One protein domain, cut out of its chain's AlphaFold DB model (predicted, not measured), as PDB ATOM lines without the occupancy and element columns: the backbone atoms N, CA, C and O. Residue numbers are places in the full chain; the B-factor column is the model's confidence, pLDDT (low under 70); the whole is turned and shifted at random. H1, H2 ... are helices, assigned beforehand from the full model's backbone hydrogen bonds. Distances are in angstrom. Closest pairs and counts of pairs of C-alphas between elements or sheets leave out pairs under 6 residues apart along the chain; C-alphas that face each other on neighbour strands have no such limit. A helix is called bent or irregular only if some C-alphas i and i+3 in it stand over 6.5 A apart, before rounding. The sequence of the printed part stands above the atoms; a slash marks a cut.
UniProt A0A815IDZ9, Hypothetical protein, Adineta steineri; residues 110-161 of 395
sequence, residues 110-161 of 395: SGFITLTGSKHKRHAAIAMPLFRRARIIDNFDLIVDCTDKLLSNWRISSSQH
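This is residues 110 to 161 of the 395 residues of the protein "Hypothetical protein" of Adineta steineri (UniProt A0A815IDZ9). The model is a wide, open V lying nearly flat: the longest helix, H3, makes one arm, H1 makes the other, and the short helix H2 sits at the corner between them. The arms have no contact with each other, and residues 110 to 116, before H1, fold back beside that arm. The printed part has 52 residues with three named helices, in the order H1, H2, H3 along the chain, and no named strand; the class is all helix. The whole is extended, with a radius of gyration of the C-alphas of 17.3 A, and its C-alphas span 50 by 27 by 10 A.

Begin with H3, residues 140 to 156. Find C-alpha 140 at (146.534, -82.224, -25.666); from there the helix runs 23.9 A to C-alpha 156 at (133.661, -81.128, -45.791). Go back along the chain to H2, residues 133 to 138, which measures 8.7 A from first to last C-alpha. Before it comes H1, residues 117 to 131, which begins at C-alpha 117, at (146.201, -54.064, -9.304), and is 20.8 A long. H1 is neither bent nor irregular, but only just: C-alphas 126 and 129 are 6.4 A apart.

Start again from H3 and look at its near end: H3 and H2 meet only through their link, the single residue Asn 139, which is a tight link. On the other side of H2, Arg 132 alone makes the tight link to H1. H1 and H2 are close but not clearly touching, with 2 pairs of C-alphas within 8 A. Their closest C-alphas, those of Leu 130 and Ile 136, are 7.4 A apart. H1 and H2 run the same way at a steep tilt of 50 degrees. H1 and H3 are apart. In H2 and H3 every O i to N i+4 pair is within hydrogen-bond range; in H1, 8 of 11 are.

Look for the two C-alphas farthest apart, those of Ser 118 and Ser 159, at 50.0 A. The first and last printed C-alphas, those of Ser 110 and His 161, are 39.4 A apart. Residues 128 to 161 stand free; of these, 128 to 131 belong to H1, 133 to 138 to H2 and 140 to 156 to H3. The printed part has no cut, and neither of the two links between helices is long. In the B-factor column the mean pLDDT of the printed part is 79.6, and you will find values under 70 at residues 154 to 161, of which 154 to 156 belong to H3.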
ATOM      1  N   SER A 110     135.569 -55.379 -17.172       72.00
ATOM      2  CA  SER A 110     136.184 -56.426 -16.332       72.00
ATOM      3  C   SER A 110     136.936 -57.542 -17.073       72.00
ATOM      4  O   SER A 110     137.252 -58.569 -16.471       72.00
ATOM      5  N   GLY A 111     137.270 -57.351 -18.352       74.88
ATOM      6  CA  GLY A 111     138.141 -58.266 -19.086       74.88
ATOM      7  C   GLY A 111     139.539 -58.358 -18.462       74.88
ATOM      8  O   GLY A 111     140.089 -57.374 -17.979       74.88
ATOM      9  N   PHE A 112     140.158 -59.539 -18.501       77.31
ATOM     10  CA  PHE A 112     141.470 -59.770 -17.878       77.31
ATOM     11  C   PHE A 112     142.549 -58.758 -18.315       77.31
ATOM     12  O   PHE A 112     143.357 -58.323 -17.502       77.31
ATOM     13  N   ILE A 113     142.500 -58.335 -19.582       73.94
ATOM     14  CA  ILE A 113     143.427 -57.393 -20.230       73.94
ATOM     15  C   ILE A 113     143.269 -55.938 -19.730       73.94
ATOM     16  O   ILE A 113     144.195 -55.139 -19.871       73.94
ATOM     17  N   THR A 114     142.117 -55.589 -19.145       76.00
ATOM     18  CA  THR A 114     141.793 -54.230 -18.667       76.00
ATOM     19  C   THR A 114     141.885 -54.086 -17.152       76.00
ATOM     20  O   THR A 114     141.908 -52.969 -16.635       76.00
ATOM     21  N   LEU A 115     141.949 -55.203 -16.421       80.06
ATOM     22  CA  LEU A 115     142.084 -55.194 -14.972       80.06
ATOM     23  C   LEU A 115     143.503 -54.808 -14.553       80.06
ATOM     24  O   LEU A 115     144.486 -55.322 -15.079       80.06
ATOM     25  N   THR A 116     143.600 -53.987 -13.511       77.06
ATOM     26  CA  THR A 116     144.865 -53.606 -12.875       77.06
ATOM     27  C   THR A 116     144.864 -53.966 -11.382       77.06
ATOM     28  O   THR A 116     143.843 -54.359 -10.802       77.06
ATOM     29  N   GLY A 117     146.040 -53.907 -10.752       81.06
ATOM     30  CA  GLY A 117     146.201 -54.064  -9.304       81.06
ATOM     31  C   GLY A 117     145.683 -55.394  -8.731       81.06
ATOM     32  O   GLY A 117     145.933 -56.480  -9.262       81.06
ATOM     33  N   SER A 118     144.964 -55.316  -7.606       82.94
ATOM     34  CA  SER A 118     144.485 -56.483  -6.847       82.94
ATOM     35  C   SER A 118     143.479 -57.340  -7.622       82.94
ATOM     36  O   SER A 118     143.517 -58.569  -7.524       82.94
ATOM     37  N   LYS A 119     142.623 -56.718  -8.445       82.44
ATOM     38  CA  LYS A 119     141.648 -57.425  -9.291       82.44
ATOM     39  C   LYS A 119     142.340 -58.249 -10.374       82.44
ATOM     40  O   LYS A 119     141.961 -59.403 -10.574       82.44
ATOM     41  N   HIS A 120     143.369 -57.699 -11.023       84.06
ATOM     42  CA  HIS A 120     144.189 -58.457 -11.970       84.06
ATOM     43  C   HIS A 120     144.903 -59.613 -11.269       84.06
ATOM     44  O   HIS A 120     144.821 -60.747 -11.726       84.06
ATOM     45  N   LYS A 121     145.548 -59.357 -10.118       83.69
ATOM     46  CA  LYS A 121     146.256 -60.394  -9.349       83.69
ATOM     47  C   LYS A 121     145.338 -61.564  -8.984       83.69
ATOM     48  O   LYS A 121     145.734 -62.714  -9.154       83.69
ATOM     49  N   ARG A 122     144.110 -61.278  -8.537       86.44
ATOM     50  CA  ARG A 122     143.105 -62.302  -8.217       86.44
ATOM     51  C   ARG A 122     142.719 -63.127  -9.444       86.44
ATOM     52  O   ARG A 122     142.762 -64.350  -9.373       86.44
ATOM     53  N   HIS A 123     142.379 -62.489 -10.564       86.38
ATOM     54  CA  HIS A 123     142.005 -63.221 -11.779       86.38
ATOM     55  C   HIS A 123     143.182 -63.996 -12.376       86.38
ATOM     56  O   HIS A 123     143.008 -65.136 -12.791       86.38
ATOM     57  N   ALA A 124     144.391 -63.433 -12.350       85.12
ATOM     58  CA  ALA A 124     145.596 -64.094 -12.841       85.12
ATOM     59  C   ALA A 124     145.909 -65.342 -12.012       85.12
ATOM     60  O   ALA A 124     146.261 -66.372 -12.574       85.12
ATOM     61  N   ALA A 125     145.732 -65.274 -10.688       87.81
ATOM     62  CA  ALA A 125     145.919 -66.417  -9.800       87.81
ATOM     63  C   ALA A 125     144.938 -67.568 -10.083       87.81
ATOM     64  O   ALA A 125     145.272 -68.712  -9.801       87.81
ATOM     65  N   ILE A 126     143.766 -67.280 -10.655       87.50
ATOM     66  CA  ILE A 126     142.773 -68.289 -11.048       87.50
ATOM     67  C   ILE A 126     143.052 -68.799 -12.470       87.50
ATOM     68  O   ILE A 126     143.059 -70.005 -12.699       87.50
ATOM     69  N   ALA A 127     143.314 -67.897 -13.420       86.56
ATOM     70  CA  ALA A 127     143.443 -68.225 -14.839       86.56
ATOM     71  C   ALA A 127     144.815 -68.809 -15.212       86.56
ATOM     72  O   ALA A 127     144.885 -69.835 -15.879       86.56
ATOM     73  N   MET A 128     145.923 -68.201 -14.769       85.25
ATOM     74  CA  MET A 128     147.279 -68.622 -15.164       85.25
ATOM     75  C   MET A 128     147.608 -70.086 -14.823       85.25
ATOM     76  O   MET A 128     148.288 -70.728 -15.625       85.25
ATOM     77  N   PRO A 129     147.153 -70.669 -13.690       88.06
ATOM     78  CA  PRO A 129     147.361 -72.091 -13.421       88.06
ATOM     79  C   PRO A 129     146.771 -73.035 -14.474       88.06
ATOM     80  O   PRO A 129     147.330 -74.114 -14.667       88.06
ATOM     81  N   LEU A 130     145.695 -72.635 -15.163       82.69
ATOM     82  CA  LEU A 130     145.075 -73.425 -16.236       82.69
ATOM     83  C   LEU A 130     145.987 -73.533 -17.467       82.69
ATOM     84  O   LEU A 130     145.948 -74.532 -18.172       82.69
ATOM     85  N   PHE A 131     146.864 -72.548 -17.677       84.19
ATOM     86  CA  PHE A 131     147.811 -72.494 -18.796       84.19
ATOM     87  C   PHE A 131     149.211 -73.007 -18.429       84.19
ATOM     88  O   PHE A 131     150.186 -72.766 -19.142       84.19
ATOM     89  N   ARG A 132     149.363 -73.708 -17.301       86.81
ATOM     90  CA  ARG A 132     150.635 -74.362 -16.967       86.81
ATOM     91  C   ARG A 132     150.838 -75.583 -17.853       86.81
ATOM     92  O   ARG A 132     149.895 -76.324 -18.103       86.81
ATOM     93  N   ARG A 133     152.095 -75.851 -18.227       82.75
ATOM     94  CA  ARG A 133     152.481 -76.975 -19.098       82.75
ATOM     95  C   ARG A 133     151.793 -78.295 -18.730       82.75
ATOM     96  O   ARG A 133     151.247 -78.928 -19.616       82.75
ATOM     97  N   ALA A 134     151.775 -78.671 -17.449       83.81
ATOM     98  CA  ALA A 134     151.133 -79.909 -16.996       83.81
ATOM     99  C   ALA A 134     149.636 -79.969 -17.362       83.81
ATOM    100  O   ALA A 134     149.189 -80.951 -17.928       83.81
ATOM    101  N   ARG A 135     148.892 -78.876 -17.144       82.56
ATOM    102  CA  ARG A 135     147.463 -78.788 -17.480       82.56
ATOM    103  C   ARG A 135     147.206 -78.704 -18.983       82.56
ATOM    104  O   ARG A 135     146.176 -79.178 -19.441       82.56
ATOM    105  N   ILE A 136     148.120 -78.105 -19.748       82.69
ATOM    106  CA  ILE A 136     148.022 -78.065 -21.214       82.69
ATOM    107  C   ILE A 136     148.231 -79.464 -21.799       82.69
ATOM    108  O   ILE A 136     147.490 -79.854 -22.693       82.69
ATOM    109  N   ILE A 137     149.204 -80.222 -21.278       87.00
ATOM    110  CA  ILE A 137     149.472 -81.601 -21.711       87.00
ATOM    111  C   ILE A 137     148.247 -82.488 -21.466       87.00
ATOM    112  O   ILE A 137     147.862 -83.222 -22.368       87.00
ATOM    113  N   ASP A 138     147.582 -82.352 -20.314       87.88
ATOM    114  CA  ASP A 138     146.354 -83.107 -20.006       87.88
ATOM    115  C   ASP A 138     145.208 -82.839 -21.007       87.88
ATOM    116  O   ASP A 138     144.300 -83.652 -21.143       87.88
ATOM    117  N   ASN A 139     145.231 -81.697 -21.704       85.88
ATOM    118  CA  ASN A 139     144.237 -81.326 -22.716       85.88
ATOM    119  C   ASN A 139     144.745 -81.529 -24.150       85.88
ATOM    120  O   ASN A 139     144.068 -81.121 -25.092       85.88
ATOM    121  N   PHE A 140     145.928 -82.116 -24.342       87.56
ATOM    122  CA  PHE A 140     146.534 -82.224 -25.666       87.56
ATOM    123  C   PHE A 140     145.676 -83.069 -26.609       87.56
ATOM    124  O   PHE A 140     145.409 -82.635 -27.725       87.56
ATOM    125  N   ASP A 141     145.143 -84.192 -26.127       90.19
ATOM    126  CA  ASP A 141     144.242 -85.046 -26.907       90.19
ATOM    127  C   ASP A 141     142.965 -84.302 -27.320       90.19
ATOM    128  O   ASP A 141     142.521 -84.418 -28.457       90.19
ATOM    129  N   LEU A 142     142.411 -83.465 -26.435       90.00
ATOM    130  CA  LEU A 142     141.253 -82.625 -26.752       90.00
ATOM    131  C   LEU A 142     141.595 -81.553 -27.798       90.00
ATOM    132  O   LEU A 142     140.778 -81.264 -28.669       90.00
ATOM    133  N   ILE A 143     142.785 -80.950 -27.720       88.75
ATOM    134  CA  ILE A 143     143.259 -79.970 -28.707       88.75
ATOM    135  C   ILE A 143     143.439 -80.643 -30.071       88.75
ATOM    136  O   ILE A 143     143.029 -80.066 -31.081       88.75
ATOM    137  N   VAL A 144     144.023 -81.843 -30.101       92.88
ATOM    138  CA  VAL A 144     144.186 -82.650 -31.318       92.88
ATOM    139  C   VAL A 144     142.819 -83.004 -31.894       92.88
ATOM    140  O   VAL A 144     142.561 -82.667 -33.040       92.88
ATOM    141  N   ASP A 145     141.899 -83.540 -31.094       94.88
ATOM    142  CA  ASP A 145     140.542 -83.888 -31.537       94.88
ATOM    143  C   ASP A 145     139.758 -82.667 -32.049       94.88
ATOM    144  O   ASP A 145     139.114 -82.721 -33.096       94.88
ATOM    145  N   CYS A 146     139.844 -81.517 -31.370       90.50
ATOM    146  CA  CYS A 146     139.229 -80.276 -31.854       90.50
ATOM    147  C   CYS A 146     139.854 -79.807 -33.174       90.50
ATOM    148  O   CYS A 146     139.148 -79.288 -34.039       90.50
ATOM    149  N   THR A 147     141.165 -79.984 -33.332       87.56
ATOM    150  CA  THR A 147     141.894 -79.644 -34.556       87.56
ATOM    151  C   THR A 147     141.496 -80.587 -35.687       87.56
ATOM    152  O   THR A 147     141.186 -80.114 -36.774       87.56
ATOM    153  N   ASP A 148     141.414 -81.891 -35.434       91.75
ATOM    154  CA  ASP A 148     140.961 -82.893 -36.399       91.75
ATOM    155  C   ASP A 148     139.519 -82.630 -36.834       91.75
ATOM    156  O   ASP A 148     139.224 -82.668 -38.029       91.75
ATOM    157  N   LYS A 149     138.633 -82.259 -35.901       86.50
ATOM    158  CA  LYS A 149     137.251 -81.842 -36.197       86.50
ATOM    159  C   LYS A 149     137.184 -80.547 -37.001       86.50
ATOM    160  O   LYS A 149     136.360 -80.417 -37.907       86.50
ATOM    161  N   LEU A 150     138.035 -79.570 -36.690       79.94
ATOM    162  CA  LEU A 150     138.130 -78.330 -37.459       79.94
ATOM    163  C   LEU A 150     138.603 -78.623 -38.888       79.94
ATOM    164  O   LEU A 150     137.982 -78.163 -39.843       79.94
ATOM    165  N   LEU A 151     139.642 -79.447 -39.034       77.56
ATOM    166  CA  LEU A 151     140.177 -79.887 -40.320       77.56
ATOM    167  C   LEU A 151     139.158 -80.717 -41.104       77.56
ATOM    168  O   LEU A 151     139.026 -80.524 -42.310       77.56
ATOM    169  N   SER A 152     138.412 -81.612 -40.454       79.88
ATOM    170  CA  SER A 152     137.360 -82.394 -41.106       79.88
ATOM    171  C   SER A 152     136.225 -81.497 -41.580       79.88
ATOM    172  O   SER A 152     135.785 -81.630 -42.717       79.88
ATOM    173  N   ASN A 153     135.793 -80.541 -40.755       74.50
ATOM    174  CA  ASN A 153     134.773 -79.571 -41.144       74.50
ATOM    175  C   ASN A 153     135.252 -78.697 -42.302       74.50
ATOM    176  O   ASN A 153     134.504 -78.495 -43.249       74.50
ATOM    177  N   TRP A 154     136.503 -78.237 -42.289       67.19
ATOM    178  CA  TRP A 154     137.074 -77.494 -43.413       67.19
ATOM    179  C   TRP A 154     137.132 -78.333 -44.690       67.19
ATOM    180  O   TRP A 154     136.751 -77.841 -45.750       67.19
ATOM    181  N   ARG A 155     137.507 -79.615 -44.600       65.25
ATOM    182  CA  ARG A 155     137.483 -80.554 -45.737       65.25
ATOM    183  C   ARG A 155     136.068 -80.784 -46.279       65.25
ATOM    184  O   ARG A 155     135.896 -80.857 -47.488       65.25
ATOM    185  N   ILE A 156     135.061 -80.876 -45.409       66.31
ATOM    186  CA  ILE A 156     133.661 -81.128 -45.791       66.31
ATOM    187  C   ILE A 156     132.985 -79.860 -46.339       66.31
ATOM    188  O   ILE A 156     132.230 -79.931 -47.303       66.31
ATOM    189  N   SER A 157     133.267 -78.686 -45.770       55.12
ATOM    190  CA  SER A 157     132.684 -77.396 -46.175       55.12
ATOM    191  C   SER A 157     133.406 -76.724 -47.354       55.12
ATOM    192  O   SER A 157     133.158 -75.555 -47.644       55.12
ATOM    193  N   SER A 158     134.278 -77.451 -48.060       45.81
ATOM    194  CA  SER A 158     135.067 -76.973 -49.207       45.81
ATOM    195  C   SER A 158     134.241 -76.784 -50.494       45.81
ATOM    196  O   SER A 158     134.641 -77.223 -51.567       45.81
ATOM    197  N   SER A 159     133.101 -76.094 -50.421       46.34
ATOM    198  CA  SER A 159     132.488 -75.426 -51.582       46.34
ATOM    199  C   SER A 159     133.023 -73.997 -51.783       46.34
ATOM    200  O   SER A 159     132.699 -73.350 -52.771       46.34
ATOM    201  N   GLN A 160     133.872 -73.506 -50.872       49.34
ATOM    202  CA  GLN A 160     134.718 -72.324 -51.065       49.34
ATOM    203  C   GLN A 160     136.170 -72.727 -50.788       49.34
ATOM    204  O   GLN A 160     136.521 -73.122 -49.679       49.34
ATOM    205  N   HIS A 161     136.983 -72.722 -51.844       48.91
ATOM    206  CA  HIS A 161     138.337 -73.269 -51.884       48.91
ATOM    207  C   HIS A 161     139.281 -72.601 -50.874       48.91
ATOM    208  O   HIS A 161     139.706 -71.463 -51.059       48.91
TER     209      HIS A 161